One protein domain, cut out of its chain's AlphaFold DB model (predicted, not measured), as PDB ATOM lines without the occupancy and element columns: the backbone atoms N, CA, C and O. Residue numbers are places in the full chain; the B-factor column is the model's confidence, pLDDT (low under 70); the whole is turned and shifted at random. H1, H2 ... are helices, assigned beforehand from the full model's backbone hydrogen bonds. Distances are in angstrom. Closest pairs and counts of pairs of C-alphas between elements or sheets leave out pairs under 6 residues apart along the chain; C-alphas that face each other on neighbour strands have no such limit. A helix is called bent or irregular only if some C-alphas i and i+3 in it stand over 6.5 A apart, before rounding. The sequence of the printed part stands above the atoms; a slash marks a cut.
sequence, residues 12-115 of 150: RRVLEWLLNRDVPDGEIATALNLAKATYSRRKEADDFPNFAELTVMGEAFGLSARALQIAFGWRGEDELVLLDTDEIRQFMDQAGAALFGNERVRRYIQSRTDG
ATOM      1  N   ARG A  12     -30.828  32.365  45.431       95.75
ATOM      2  CA  ARG A  12     -30.222  32.967  46.619       95.75
ATOM      3  C   ARG A  12     -28.813  32.421  46.818       95.75
ATOM      4  O   ARG A  12     -27.878  33.198  46.965       95.75
ATOM      5  N   ARG A  13     -28.642  31.103  46.732       94.44
ATOM      6  CA  ARG A  13     -27.346  30.455  46.906       94.44
ATOM      7  C   ARG A  13     -26.341  30.857  45.829       94.44
ATOM      8  O   ARG A  13     -25.153  30.973  46.121       94.44
ATOM      9  N   VAL A  14     -26.801  31.058  44.595       95.19
ATOM     10  CA  VAL A  14     -25.971  31.594  43.507       95.19
ATOM     11  C   VAL A  14     -25.533  33.027  43.810       95.19
ATOM     12  O   VAL A  14     -24.345  33.324  43.696       95.19
ATOM     13  N   LEU A  15     -26.451  33.897  44.237       96.06
ATOM     14  CA  LEU A  15     -26.135  35.288  44.573       96.06
ATOM     15  C   LEU A  15     -25.175  35.383  45.763       96.06
ATOM     16  O   LEU A  15     -24.190  36.107  45.684       96.06
ATOM     17  N   GLU A  16     -25.408  34.614  46.829       94.31
ATOM     18  CA  GLU A  16     -24.519  34.564  47.999       94.31
ATOM     19  C   GLU A  16     -23.087  34.196  47.618       94.31
ATOM     20  O   GLU A  16     -22.123  34.778  48.116       94.31
ATOM     21  N   TRP A  17     -22.952  33.226  46.715       90.81
ATOM     22  CA  TRP A  17     -21.657  32.794  46.218       90.81
ATOM     23  C   TRP A  17     -20.980  33.891  45.400       90.81
ATOM     24  O   TRP A  17     -19.834  34.235  45.672       90.81
ATOM     25  N   LEU A  18     -21.678  34.436  44.398       92.50
ATOM     26  CA  LEU A  18     -21.115  35.435  43.487       92.50
ATOM     27  C   LEU A  18     -20.737  36.732  44.209       92.50
ATOM     28  O   LEU A  18     -19.744  37.363  43.863       92.50
ATOM     29  N   LEU A  19     -21.509  37.113  45.227       93.06
ATOM     30  CA  LEU A  19     -21.282  38.325  46.012       93.06
ATOM     31  C   LEU A  19     -20.389  38.091  47.236       93.06
ATOM     32  O   LEU A  19     -20.049  39.050  47.927       93.06
ATOM     33  N   ASN A  20     -20.024  36.834  47.516       91.19
ATOM     34  CA  ASN A  20     -19.247  36.423  48.684       91.19
ATOM     35  C   ASN A  20     -19.793  36.997  50.011       91.19
ATOM     36  O   ASN A  20     -19.046  37.502  50.853       91.19
ATOM     37  N   ARG A  21     -21.118  36.957  50.187       96.06
ATOM     38  CA  ARG A  21     -21.811  37.429  51.398       96.06
ATOM     39  C   ARG A  21     -23.192  36.799  51.525       96.06
ATOM     40  O   ARG A  21     -23.705  36.244  50.564       96.06
ATOM     41  N   ASP A  22     -23.820  36.942  52.689       95.88
ATOM     42  CA  ASP A  22     -25.241  36.606  52.829       95.88
ATOM     43  C   ASP A  22     -26.111  37.566  51.998       95.88
ATOM     44  O   ASP A  22     -25.836  38.771  51.909       95.88
ATOM     45  N   VAL A  23     -27.159  37.014  51.391       97.19
ATOM     46  CA  VAL A  23     -28.132  37.743  50.574       97.19
ATOM     47  C   VAL A  23     -29.519  37.423  51.125       97.19
ATOM     48  O   VAL A  23     -30.097  36.381  50.800       97.19
ATOM     49  N   PRO A  24     -30.078  38.282  51.993       96.50
ATOM     50  CA  PRO A  24     -31.371  38.018  52.592       96.50
ATOM     51  C   PRO A  24     -32.486  38.105  51.545       96.50
ATOM     52  O   PRO A  24     -32.477  38.964  50.666       96.50
ATOM     53  N   ASP A  25     -33.526  37.290  51.718       96.88
ATOM     54  CA  ASP A  25     -34.746  37.306  50.898       96.88
ATOM     55  C   ASP A  25     -35.332  38.715  50.705       96.88
ATOM     56  O   ASP A  25     -35.897  39.019  49.660       96.88
ATOM     57  N   GLY A  26     -35.209  39.577  51.721       97.19
ATOM     58  CA  GLY A  26     -35.668  40.963  51.650       97.19
ATOM     59  C   GLY A  26     -34.937  41.781  50.589       97.19
ATOM     60  O   GLY A  26     -35.569  42.579  49.914       97.19
ATOM     61  N   GLU A  27     -33.641  41.546  50.394       98.06
ATOM     62  CA  GLU A  27     -32.844  42.246  49.388       98.06
ATOM     63  C   GLU A  27     -33.218  41.800  47.969       98.06
ATOM     64  O   GLU A  27     -33.418  42.637  47.092       98.06
ATOM     65  N   ILE A  28     -33.430  40.496  47.768       98.00
ATOM     66  CA  ILE A  28     -33.916  39.948  46.492       98.00
ATOM     67  C   ILE A  28     -35.329  40.474  46.196       98.00
ATOM     68  O   ILE A  28     -35.622  40.890  45.076       98.00
ATOM     69  N   ALA A  29     -36.204  40.510  47.206       97.94
ATOM     70  CA  ALA A  29     -37.546  41.071  47.080       97.94
ATOM     71  C   ALA A  29     -37.511  42.559  46.701       97.94
ATOM     72  O   ALA A  29     -38.235  42.970  45.797       97.94
ATOM     73  N   THR A  30     -36.652  43.353  47.351       98.19
ATOM     74  CA  THR A  30     -36.461  44.775  47.040       98.19
ATOM     75  C   THR A  30     -35.948  44.974  45.620       98.19
ATOM     76  O   THR A  30     -36.507  45.798  44.901       98.19
ATOM     77  N   ALA A  31     -34.952  44.196  45.187       98.00
ATOM     78  CA  ALA A  31     -34.427  44.268  43.827       98.00
ATOM     79  C   ALA A  31     -35.506  43.946  42.776       98.00
ATOM     80  O   ALA A  31     -35.603  44.632  41.765       98.00
ATOM     81  N   LEU A  32     -36.385  42.973  43.046       97.81
ATOM     82  CA  LEU A  32     -37.533  42.644  42.188       97.81
ATOM     83  C   LEU A  32     -38.722  43.611  42.320       97.81
ATOM     84  O   LEU A  32     -39.740  43.412  41.658       97.81
ATOM     85  N   ASN A  33     -38.631  44.629  43.180       97.81
ATOM     86  CA  ASN A  33     -39.737  45.517  43.531       97.81
ATOM     87  C   ASN A  33     -40.997  44.754  44.003       97.81
ATOM     88  O   ASN A  33     -42.131  45.051  43.619       97.81
ATOM     89  N   LEU A  34     -40.799  43.730  44.837       97.44
ATOM     90  CA  LEU A  34     -41.858  42.894  45.394       97.44
ATOM     91  C   LEU A  34     -41.981  43.086  46.905       97.44
ATOM     92  O   LEU A  34     -41.006  43.058  47.652       97.44
ATOM     93  N   ALA A  35     -43.220  43.165  47.391       96.69
ATOM     94  CA  ALA A  35     -43.491  43.033  48.818       96.69
ATOM     95  C   ALA A  35     -43.086  41.633  49.320       96.69
ATOM     96  O   ALA A  35     -43.248  40.637  48.609       96.69
ATOM     97  N   LYS A  36     -42.655  41.525  50.585       92.25
ATOM     98  CA  LYS A  36     -42.166  40.270  51.195       92.25
ATOM     99  C   LYS A  36     -43.117  39.078  51.009       92.25
ATOM    100  O   LYS A  36     -42.677  37.986  50.664       92.25
ATOM    101  N   ALA A  37     -44.421  39.280  51.203       93.94
ATOM    102  CA  ALA A  37     -45.424  38.221  51.037       93.94
ATOM    103  C   ALA A  37     -45.614  37.791  49.568       93.94
ATOM    104  O   ALA A  37     -45.952  36.641  49.288       93.94
ATOM    105  N   THR A  38     -45.395  38.705  48.619       97.06
ATOM    106  CA  THR A  38     -45.418  38.398  47.184       97.06
ATOM    107  C   THR A  38     -44.160  37.641  46.791       97.06
ATOM    108  O   THR A  38     -44.266  36.584  46.176       97.06
ATOM    109  N   TYR A  39     -42.988  38.107  47.231       97.44
ATOM    110  CA  TYR A  39     -41.723  37.418  46.996       97.44
ATOM    111  C   TYR A  39     -41.717  36.001  47.580       97.44
ATOM    112  O   TYR A  39     -41.337  35.059  46.895       97.44
ATOM    113  N   SER A  40     -42.227  35.818  48.803       95.31
ATOM    114  CA  SER A  40     -42.290  34.496  49.439       95.31
ATOM    115  C   SER A  40     -43.093  33.474  48.637       95.31
ATOM    116  O   SER A  40     -42.782  32.293  48.707       95.31
ATOM    117  N   ARG A  41     -44.129  33.901  47.902       96.06
ATOM    118  CA  ARG A  41     -44.872  33.025  46.984       96.06
ATOM    119  C   ARG A  41     -44.146  32.883  45.653       96.06
ATOM    120  O   ARG A  41     -44.114  31.797  45.089       96.06
ATOM    121  N   ARG A  42     -43.555  33.975  45.163       96.12
ATOM    122  CA  ARG A  42     -42.863  34.009  43.876       96.12
ATOM    123  C   ARG A  42     -41.641  33.095  43.849       96.12
ATOM    124  O   ARG A  42     -41.494  32.360  42.884       96.12
ATOM    125  N   LYS A  43     -40.828  33.080  44.909       94.50
ATOM    126  CA  LYS A  43     -39.625  32.237  44.993       94.50
ATOM    127  C   LYS A  43     -39.916  30.730  44.970       94.50
ATOM    128  O   LYS A  43     -39.032  29.940  44.662       94.50
ATOM    129  N   GLU A  44     -41.152  30.344  45.288       93.88
ATOM    130  CA  GLU A  44     -41.607  28.953  45.265       93.88
ATOM    131  C   GLU A  44     -42.248  28.546  43.927       93.88
ATOM    132  O   GLU A  44     -42.611  27.386  43.749       93.88
ATOM    133  N   ALA A  45     -42.397  29.469  42.976       94.69
ATOM    134  CA  ALA A  45     -42.973  29.156  41.676       94.69
ATOM    135  C   ALA A  45     -41.997  28.347  40.801       94.69
ATOM    136  O   ALA A  45     -40.789  28.579  40.815       94.69
ATOM    137  N   ASP A  46     -42.511  27.412  40.001       91.06
ATOM    138  CA  ASP A  46     -41.697  26.472  39.204       91.06
ATOM    139  C   ASP A  46     -40.897  27.120  38.059       91.06
ATOM    140  O   ASP A  46     -39.979  26.518  37.479       91.06
ATOM    141  N   ASP A  47     -41.280  28.333  37.679       92.69
ATOM    142  CA  ASP A  47     -40.638  29.175  36.674       92.69
ATOM    143  C   ASP A  47     -39.760  30.272  37.297       92.69
ATOM    144  O   ASP A  47     -39.201  31.084  36.566       92.69
ATOM    145  N   PHE A  48     -39.653  30.333  38.626       95.56
ATOM    146  CA  PHE A  48     -38.735  31.245  39.295       95.56
ATOM    147  C   PHE A  48     -37.313  30.666  39.317       95.56
ATOM    148  O   PHE A  48     -37.189  29.473  39.563       95.56
ATOM    149  N   PRO A  49     -36.251  31.482  39.167       97.25
ATOM    150  CA  PRO A  49     -36.300  32.822  38.594       97.25
ATOM    151  C   PRO A  49     -36.534  32.748  37.083       97.25
ATOM    152  O   PRO A  49     -35.956  31.897  36.407       97.25
ATOM    153  N   ASN A  50     -37.344  33.659  36.546       97.06
ATOM    154  CA  ASN A  50     -37.574  33.762  35.107       97.06
ATOM    155  C   ASN A  50     -36.551  34.681  34.422       97.06
ATOM    156  O   ASN A  50     -35.756  35.361  35.073       97.06
ATOM    157  N   PHE A  51     -36.582  34.730  33.088       96.88
ATOM    158  CA  PHE A  51     -35.656  35.542  32.294       96.88
ATOM    159  C   PHE A  51     -35.603  37.020  32.724       96.88
ATOM    160  O   PHE A  51     -34.515  37.570  32.890       96.88
ATOM    161  N   ALA A  52     -36.764  37.658  32.912       97.62
ATOM    162  CA  ALA A  52     -36.849  39.072  33.272       97.62
ATOM    163  C   ALA A  52     -36.335  39.323  34.694       97.62
ATOM    164  O   ALA A  52     -35.628  40.294  34.939       97.62
ATOM    165  N   GLU A  53     -36.632  38.413  35.620       98.31
ATOM    166  CA  GLU A  53     -36.133  38.485  36.992       98.31
ATOM    167  C   GLU A  53     -34.611  38.367  37.029       98.31
ATOM    168  O   GLU A  53     -33.966  39.147  37.717       98.31
ATOM    169  N   LEU A  54     -34.018  37.470  36.237       98.12
ATOM    170  CA  LEU A  54     -32.562  37.366  36.121       98.12
ATOM    171  C   LEU A  54     -31.919  38.620  35.517       98.12
ATOM    172  O   LEU A  54     -30.809  38.968  35.914       98.12
ATOM    173  N   THR A  55     -32.605  39.317  34.605       98.25
ATOM    174  CA  THR A  55     -32.162  40.636  34.123       98.25
ATOM    175  C   THR A  55     -32.107  41.642  35.265       98.25
ATOM    176  O   THR A  55     -31.060  42.240  35.499       98.25
ATOM    177  N   VAL A  56     -33.194  41.751  36.033       98.50
ATOM    178  CA  VAL A  56     -33.276  42.659  37.186       98.50
ATOM    179  C   VAL A  56     -32.231  42.309  38.251       98.50
ATOM    180  O   VAL A  56     -31.614  43.202  38.819       98.50
ATOM    181  N   MET A  57     -31.978  41.020  38.504       98.12
ATOM    182  CA  MET A  57     -30.918  40.591  39.427       98.12
ATOM    183  C   MET A  57     -29.528  40.968  38.925       98.12
ATOM    184  O   MET A  57     -28.705  41.414  39.719       98.12
ATOM    185  N   GLY A  58     -29.266  40.812  37.625       97.75
ATOM    186  CA  GLY A  58     -28.010  41.251  37.027       97.75
ATOM    187  C   GLY A  58     -27.757  42.736  37.286       97.75
ATOM    188  O   GLY A  58     -26.737  43.110  37.861       97.75
ATOM    189  N   GLU A  59     -28.737  43.573  36.956       97.75
ATOM    190  CA  GLU A  59     -28.648  45.024  37.133       97.75
ATOM    191  C   GLU A  59     -28.521  45.433  38.608       97.75
ATOM    192  O   GLU A  59     -27.648  46.228  38.954       97.75
ATOM    193  N   ALA A  60     -29.348  44.869  39.493       97.94
ATOM    194  CA  ALA A  60     -29.392  45.260  40.902       97.94
ATOM    195  C   ALA A  60     -28.124  44.884  41.684       97.94
ATOM    196  O   ALA A  60     -27.737  45.601  42.607       97.94
ATOM    197  N   PHE A  61     -27.481  43.769  41.329       97.06
ATOM    198  CA  PHE A  61     -26.322  43.243  42.054       97.06
ATOM    199  C   PHE A  61     -24.984  43.470  41.338       97.06
ATOM    200  O   PHE A  61     -23.952  43.033  41.845       97.06
ATOM    201  N   GLY A  62     -24.977  44.146  40.184       97.00
ATOM    202  CA  GLY A  62     -23.759  44.355  39.395       97.00
ATOM    203  C   GLY A  62     -23.205  43.057  38.800       97.00
ATOM    204  O   GLY A  62     -21.995  42.867  38.732       97.00
ATOM    205  N   LEU A  63     -24.099  42.148  38.408       96.88
ATOM    206  CA  LEU A  63     -23.790  40.851  37.819       96.88
ATOM    207  C   LEU A  63     -24.217  40.830  36.345       96.88
ATOM    208  O   LEU A  63     -25.176  41.478  35.933       96.88
ATOM    209  N   SER A  64     -23.575  40.002  35.531       97.00
ATOM    210  CA  SER A  64     -24.050  39.712  34.182       97.00
ATOM    211  C   SER A  64     -25.357  38.927  34.226       97.00
ATOM    212  O   SER A  64     -25.395  37.742  34.579       97.00
ATOM    213  N   ALA A  65     -26.432  39.587  33.795       97.00
ATOM    214  CA  ALA A  65     -27.721  38.959  33.537       97.00
ATOM    215  C   ALA A  65     -27.597  37.803  32.537       97.00
ATOM    216  O   ALA A  65     -28.234  36.766  32.706       97.00
ATOM    217  N   ARG A  66     -26.746  37.947  31.514       95.75
ATOM    218  CA  ARG A  66     -26.547  36.926  30.477       95.75
ATOM    219  C   ARG A  66     -25.930  35.661  31.059       95.75
ATOM    220  O   ARG A  66     -26.440  34.571  30.810       95.75
ATOM    221  N   ALA A  67     -24.899  35.805  31.892       94.06
ATOM    222  CA  ALA A  67     -24.279  34.679  32.582       94.06
ATOM    223  C   ALA A  67     -25.276  33.965  33.512       94.06
ATOM    224  O   ALA A  67     -25.352  32.737  33.503       94.06
ATOM    225  N   LEU A  68     -26.088  34.718  34.270       95.94
ATOM    226  CA  LEU A  68     -27.165  34.148  35.089       95.94
ATOM    227  C   LEU A  68     -28.199  33.399  34.226       95.94
ATOM    228  O   LEU A  68     -28.563  32.266  34.531       95.94
ATOM    229  N   GLN A  69     -28.645  33.991  33.118       95.88
ATOM    230  CA  GLN A  69     -29.632  33.394  32.212       95.88
ATOM    231  C   GLN A  69     -29.137  32.081  31.591       95.88
ATOM    232  O   GLN A  69     -29.911  31.127  31.511       95.88
ATOM    233  N   ILE A  70     -27.861  31.991  31.205       92.75
ATOM    234  CA  ILE A  70     -27.272  30.738  30.702       92.75
ATOM    235  C   ILE A  70     -27.193  29.691  31.823       92.75
ATOM    236  O   ILE A  70     -27.527  28.519  31.613       92.75
ATOM    237  N   ALA A  71     -26.799  30.098  33.034       91.44
ATOM    238  CA  ALA A  71     -26.681  29.195  34.177       91.44
ATOM    239  C   ALA A  71     -28.030  28.623  34.632       91.44
ATOM    240  O   ALA A  71     -28.094  27.453  35.010       91.44
ATOM    241  N   PHE A  72     -29.105  29.407  34.560       93.50
ATOM    242  CA  PHE A  72     -30.477  28.964  34.838       93.50
ATOM    243  C   PHE A  72     -31.168  28.304  33.636       93.50
ATOM    244  O   PHE A  72     -32.274  27.789  33.769       93.50
ATOM    245  N   GLY A  73     -30.506  28.253  32.476       91.81
ATOM    246  CA  GLY A  73     -31.008  27.558  31.289       91.81
ATOM    247  C   GLY A  73     -32.060  28.328  30.489       91.81
ATOM    248  O   GLY A  73     -32.726  27.732  29.649       91.81
ATOM    249  N   TRP A  74     -32.200  29.637  30.714       93.62
ATOM    250  CA  TRP A  74     -33.027  30.513  29.878       93.62
ATOM    251  C   TRP A  74     -32.344  30.910  28.566       93.62
ATOM    252  O   TRP A  74     -33.018  31.294  27.615       93.62
ATOM    253  N   ARG A  75     -31.013  30.812  28.525       92.00
ATOM    254  CA  ARG A  75     -30.184  30.905  27.317       92.00
ATOM    255  C   ARG A  75     -29.386  29.615  27.128       92.00
ATOM    256  O   ARG A  75     -29.103  28.902  28.098       92.00
ATOM    257  N   GLY A  76     -29.038  29.319  25.880       85.75
ATOM    258  CA  GLY A  76     -28.262  28.133  25.519       85.75
ATOM    259  C   GLY A  76     -26.784  28.242  25.915       85.75
ATOM    260  O   GLY A  76     -26.251  29.333  26.096       85.75
ATOM    261  N   GLU A  77     -26.099  27.103  26.077       84.00
ATOM    262  CA  GLU A  77     -24.642  27.088  26.344       84.00
ATOM    263  C   GLU A  77     -23.809  27.447  25.115       84.00
ATOM    264  O   GLU A  77     -22.650  27.824  25.233       84.00
ATOM    265  N   ASP A  78     -24.387  27.343  23.925       81.62
ATOM    266  CA  ASP A  78     -23.795  27.838  22.691       81.62
ATOM    267  C   ASP A  78     -23.554  29.353  22.737       81.62
ATOM    268  O   ASP A  78     -22.593  29.830  22.139       81.62
ATOM    269  N   GLU A  79     -24.325  30.099  23.534       86.12
ATOM    270  CA  GLU A  79     -24.109  31.531  23.757       86.12
ATOM    271  C   GLU A  79     -22.900  31.851  24.653       86.12
ATOM    272  O   GLU A  79     -22.520  33.017  24.761       86.12
ATOM    273  N   LEU A  80     -22.235  30.852  25.253       82.69
ATOM    274  CA  LEU A  80     -21.016  31.081  26.044       82.69
ATOM    275  C   LEU A  80     -19.905  31.750  25.232       82.69
ATOM    276  O   LEU A  80     -19.096  32.490  25.785       82.69
ATOM    277  N   VAL A  81     -19.884  31.535  23.916       79.31
ATOM    278  CA  VAL A  81     -18.904  32.161  23.018       79.31
ATOM    279  C   VAL A  81     -19.074  33.677  22.899       79.31
ATOM    280  O   VAL A  81     -18.150  34.353  22.451       79.31
ATOM    281  N   LEU A  82     -20.246  34.200  23.278       84.94
ATOM    282  CA  LEU A  82     -20.588  35.623  23.239       84.94
ATOM    283  C   LEU A  82     -20.257  36.342  24.552       84.94
ATOM    284  O   LEU A  82     -20.420  37.559  24.625       84.94
ATOM    285  N   LEU A  83     -19.855  35.605  25.591       84.38
ATOM    286  CA  LEU A  83     -19.493  36.185  26.876       84.38
ATOM    287  C   LEU A  83     -18.106  36.837  26.806       84.38
ATOM    288  O   LEU A  83     -17.147  36.284  26.240       84.38
ATOM    289  N   ASP A  84     -17.997  38.021  27.400       84.88
ATOM    290  CA  ASP A  84     -16.697  38.627  27.674       84.88
ATOM    291  C   ASP A  84     -15.976  37.909  28.835       84.88
ATOM    292  O   ASP A  84     -16.455  36.918  29.390       84.88
ATOM    293  N   THR A  85     -14.766  38.357  29.167       80.81
ATOM    294  CA  THR A  85     -13.931  37.703  30.186       80.81
ATOM    295  C   THR A  85     -14.571  37.716  31.579       80.81
ATOM    296  O   THR A  85     -14.480  36.711  32.291       80.81
ATOM    297  N   ASP A  86     -15.235  38.805  31.961       86.50
ATOM    298  CA  ASP A  86     -15.855  38.941  33.281       86.50
ATOM    299  C   ASP A  86     -17.131  38.096  33.360       86.50
ATOM    300  O   ASP A  86     -17.371  37.392  34.345       86.50
ATOM    301  N   GLU A  87     -17.905  38.069  32.275       88.81
ATOM    302  CA  GLU A  87     -19.085  37.222  32.147       88.81
ATOM    303  C   GLU A  87     -18.738  35.725  32.197       88.81
ATOM    304  O   GLU A  87     -19.436  34.949  32.862       88.81
ATOM    305  N   ILE A  88     -17.647  35.306  31.541       84.75
ATOM    306  CA  ILE A  88     -17.141  33.925  31.612       84.75
ATOM    307  C   ILE A  88     -16.752  33.585  33.048       84.75
ATOM    308  O   ILE A  88     -17.147  32.531  33.552       84.75
ATOM    309  N   ARG A  89     -16.015  34.473  33.724       83.06
ATOM    310  CA  ARG A  89     -15.604  34.267  35.117       83.06
ATOM    311  C   ARG A  89     -16.818  34.072  36.024       83.06
ATOM    312  O   ARG A  89     -16.892  33.075  36.738       83.06
ATOM    313  N   GLN A  90     -17.806  34.959  35.930       91.19
ATOM    314  CA  GLN A  90     -19.037  34.843  36.707       91.19
ATOM    315  C   GLN A  90     -19.795  33.542  36.399       91.19
ATOM    316  O   GLN A  90     -20.327  32.902  37.307       91.19
ATOM    317  N   PHE A  91     -19.888  33.142  35.126       88.56
ATOM    318  CA  PHE A  91     -20.530  31.886  34.733       88.56
ATOM    319  C   PHE A  91     -19.831  30.660  35.340       88.56
ATOM    320  O   PHE A  91     -20.497  29.754  35.844       88.56
ATOM    321  N   MET A  92     -18.497  30.652  35.356       81.62
ATOM    322  CA  MET A  92     -17.717  29.581  35.976       81.62
ATOM    323  C   MET A  92     -17.919  29.527  37.494       81.62
ATOM    324  O   MET A  92     -18.163  28.449  38.041       81.62
ATOM    325  N   ASP A  93     -17.895  30.681  38.162       82.62
ATOM    326  CA  ASP A  93     -18.025  30.764  39.618       82.62
ATOM    327  C   ASP A  93     -19.387  30.236  40.109       82.62
ATOM    328  O   ASP A  93     -19.456  29.530  41.117       82.62
ATOM    329  N   GLN A  94     -20.476  30.489  39.373       81.75
ATOM    330  CA  GLN A  94     -21.817  30.027  39.768       81.75
ATOM    331  C   GLN A  94     -22.120  28.560  39.429       81.75
ATOM    332  O   GLN A  94     -22.927  27.922  40.116       81.75
ATOM    333  N   ALA A  95     -21.511  28.014  38.376       70.50
ATOM    334  CA  ALA A  95     -21.728  26.630  37.961       70.50
ATOM    335  C   ALA A  95     -20.866  25.624  38.747       70.50
ATOM    336  O   ALA A  95     -21.167  24.427  38.773       70.50
ATOM    337  N   GLY A  96     -19.814  26.101  39.421       63.53
ATOM    338  CA  GLY A  96     -18.903  25.265  40.198       63.53
ATOM    339  C   GLY A  96     -18.181  24.209  39.352       63.53
ATOM    340  O   GLY A  96     -18.104  24.294  38.126       63.53
ATOM    341  N   ALA A  97     -17.663  23.167  40.012       51.69
ATOM    342  CA  ALA A  97     -16.886  22.099  39.374       51.69
ATOM    343  C   ALA A  97     -17.629  21.350  38.237       51.69
ATOM    344  O   ALA A  97     -16.995  20.690  37.418       51.69
ATOM    345  N   ALA A  98     -18.962  21.456  38.160       50.78
ATOM    346  CA  ALA A  98     -19.797  20.717  37.211       50.78
ATOM    347  C   ALA A  98     -19.543  21.090  35.735       50.78
ATOM    348  O   ALA A  98     -19.674  20.235  34.860       50.78
ATOM    349  N   LEU A  99     -19.116  22.325  35.442       52.66
ATOM    350  CA  LEU A  99     -18.756  22.737  34.076       52.66
ATOM    351  C   LEU A  99     -17.414  22.187  33.592       52.66
ATOM    352  O   LEU A  99     -17.215  22.069  32.384       52.66
ATOM    353  N   PHE A 100     -16.500  21.819  34.496       50.00
ATOM    354  CA  PHE A 100     -15.198  21.267  34.108       50.00
ATOM    355  C   PHE A 100     -15.316  19.878  33.455       50.00
ATOM    356  O   PHE A 100     -14.340  19.392  32.889       50.00
ATOM    357  N   GLY A 101     -16.505  19.261  33.476       49.94
ATOM    358  CA  GLY A 101     -16.818  18.068  32.689       49.94
ATOM    359  C   GLY A 101     -17.153  18.340  31.214       49.94
ATOM    360  O   GLY A 101     -17.167  17.399  30.422       49.94
ATOM    361  N   ASN A 102     -17.425  19.592  30.813       53.25
ATOM    362  CA  ASN A 102     -17.808  19.930  29.439       53.25
ATOM    363  C   ASN A 102     -16.581  20.362  28.613       53.25
ATOM    364  O   ASN A 102     -16.141  21.515  28.636       53.25
ATOM    365  N   GLU A 103     -16.038  19.412  27.850       54.16
ATOM    366  CA  GLU A 103     -14.816  19.546  27.043       54.16
ATOM    367  C   GLU A 103     -14.840  20.738  26.064       54.16
ATOM    368  O   GLU A 103     -13.796  21.314  25.762       54.16
ATOM    369  N   ARG A 104     -16.019  21.173  25.591       53.94
ATOM    370  CA  ARG A 104     -16.135  22.340  24.693       53.94
ATOM    371  C   ARG A 104     -15.834  23.650  25.413       53.94
ATOM    372  O   ARG A 104     -15.149  24.499  24.851       53.94
ATOM    373  N   VAL A 105     -16.309  23.792  26.649       54.34
ATOM    374  CA  VAL A 105     -16.054  24.972  27.490       54.34
ATOM    375  C   VAL A 105     -14.584  24.996  27.898       54.34
ATOM    376  O   VAL A 105     -13.930  26.029  27.783       54.34
ATOM    377  N   ARG A 106     -14.030  23.831  28.258       54.41
ATOM    378  CA  ARG A 106     -12.602  23.670  28.555       54.41
ATOM    379  C   ARG A 106     -11.721  24.070  27.372       54.41
ATOM    380  O   ARG A 106     -10.812  24.874  27.548       54.41
ATOM    381  N   ARG A 107     -12.019  23.562  26.171       56.81
ATOM    382  CA  ARG A 107     -11.287  23.901  24.942       56.81
ATOM    383  C   ARG A 107     -11.435  25.372  24.578       56.81
ATOM    384  O   ARG A 107     -10.472  25.967  24.123       56.81
ATOM    385  N   TYR A 108     -12.610  25.966  24.781       58.28
ATOM    386  CA  TYR A 108     -12.826  27.386  24.518       58.28
ATOM    387  C   TYR A 108     -11.972  28.270  25.438       58.28
ATOM    388  O   TYR A 108     -11.267  29.157  24.957       58.28
ATOM    389  N   ILE A 109     -11.962  27.971  26.741       55.16
ATOM    390  CA  ILE A 109     -11.096  28.642  27.719       55.16
ATOM    391  C   ILE A 109      -9.626  28.448  27.331       55.16
ATOM    392  O   ILE A 109      -8.915  29.437  27.183       55.16
ATOM    393  N   GLN A 110      -9.193  27.209  27.071       53.53
ATOM    394  CA  GLN A 110      -7.823  26.891  26.638       53.53
ATOM    395  C   GLN A 110      -7.433  27.626  25.352       53.53
ATOM    396  O   GLN A 110      -6.390  28.261  25.323       53.53
ATOM    397  N   SER A 111      -8.318  27.691  24.354       54.97
ATOM    398  CA  SER A 111      -8.062  28.414  23.101       54.97
ATOM    399  C   SER A 111      -7.920  29.929  23.283       54.97
ATOM    400  O   SER A 111      -7.264  30.582  22.477       54.97
ATOM    401  N   ARG A 112      -8.495  30.503  24.353       54.69
ATOM    402  CA  ARG A 112      -8.210  31.885  24.780       54.69
ATOM    403  C   ARG A 112      -6.970  31.995  25.683       54.69
ATOM    404  O   ARG A 112      -6.478  33.099  25.891       54.69
ATOM    405  N   THR A 113      -6.478  30.880  26.223       49.38
ATOM    406  CA  THR A 113      -5.268  30.793  27.062       49.38
ATOM    407  C   THR A 113      -3.993  30.661  26.214       49.38
ATOM    408  O   THR A 113      -2.912  30.995  26.687       49.38
ATOM    409  N   ASP A 114      -4.116  30.254  24.947       46.94
ATOM    410  CA  ASP A 114      -3.009  29.952  24.023       46.94
ATOM    411  C   ASP A 114      -2.242  31.184  23.470       46.94
ATOM    412  O   ASP A 114      -1.579  31.079  22.437       46.94
ATOM    413  N   GLY A 115      -2.267  32.356  24.124       46.41
ATOM    414  CA  GLY A 115      -1.408  33.465  23.665       46.41
ATOM    415  C   GLY A 115      -1.632  34.878  24.204       46.41
ATOM    416  O   GLY A 115      -1.146  35.822  23.586       46.41
TER     417      GLY A 115
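AT A GLANCE: This is residues 12 to 115 of the 150 residues of an uncharacterized protein of Mycobacterium gordonae (UniProt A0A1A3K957). Short helices are strung along one long axis, with H5 in the middle, the H2 and H3 pair at one end and H8 at the other. H4 crosses H5 on one side, H7 runs side by side with H5 on another, and the first helix, H1, packs on H7. The printed part has 104 residues with eight named helices, H1 to H8 in order, no named strand, and the class all helix. It is compact, with a radius of gyration of the C-alphas of 14.9 A, and its spans are 51 by 25 by 21 A, only just elongated.

HOW THE PARTS SIT: H1, residues 12 to 19, and H2, residues 25 to 31, are close but not clearly touching, with the C-alphas of Arg 12 and Asp 25 closest at 7.6 A. H2 touches H3, residues 36 to 42, about perpendicular at 88 degrees, closest at the C-alphas of Ala 29 and Tyr 39, 5.5 A. H2 also touches H4, residues 51 to 61, at 86 degrees, closest at Ala 31 and Ala 60, whose C-alphas are 5.9 A apart; H3 and H4 are apart. H5, residues 65 to 71, is the hub, touching three helices. It touches H4 at a steep tilt of 58 degrees, opposite ways, with the C-alphas of Gly 58 and Ala 65 closest at 4.2 A. H5 and H6, residues 77 to 82, only just touch, and only at the corner by their link, with 3 pairs of C-alphas within 8 A, the closest being Ile 70 and Glu 77 at 6.3 A. H7, residues 85 to 101, touches H5 at a shallow tilt of 10 degrees, the same way, with the C-alphas of Ala 67 and Phe 91 closest at 5.1 A. With residues 90 to 94 alone H7 touches H1, closest at the C-alphas of Val 14 and Gln 94, 5.8 A. H8, residues 103 to 113, touches no helix; its C-alpha 106 is 6.6 A from that of Phe 100 in H7, the closest pair of the two. Every O i to N i+4 pair is within hydrogen-bond range in H1, H2, H4, H5 and H8, against 2 of 3 in H3, 8 of 13 in H7 and 0 of 2 in H6, where 2 of 3 O i to N i+3 pairs are.

IN THESE COORDINATES: H1 begins at C-alpha 12, (-30.222, 32.967, 46.619). H4 measures 15.5 A, H7 20.0 A and H8 14.8 A from first to last C-alpha. H7 is irregular, with C-alphas 94 and 97 9.3 A apart, and has a kink of 101 degrees near residue 95; H6 is only just irregular, with C-alphas 78 and 81 6.54 A apart. H8 ends at C-alpha 113, (-5.268, 30.793, 27.062).

THE WHOLE: The C-alphas of Ala 37 and Gly 115, the two farthest apart, are 52.1 A apart. The printed part has no cut, and no link is long. The mean pLDDT of the printed part is 85.3, and residues 96 to 115 are under 70.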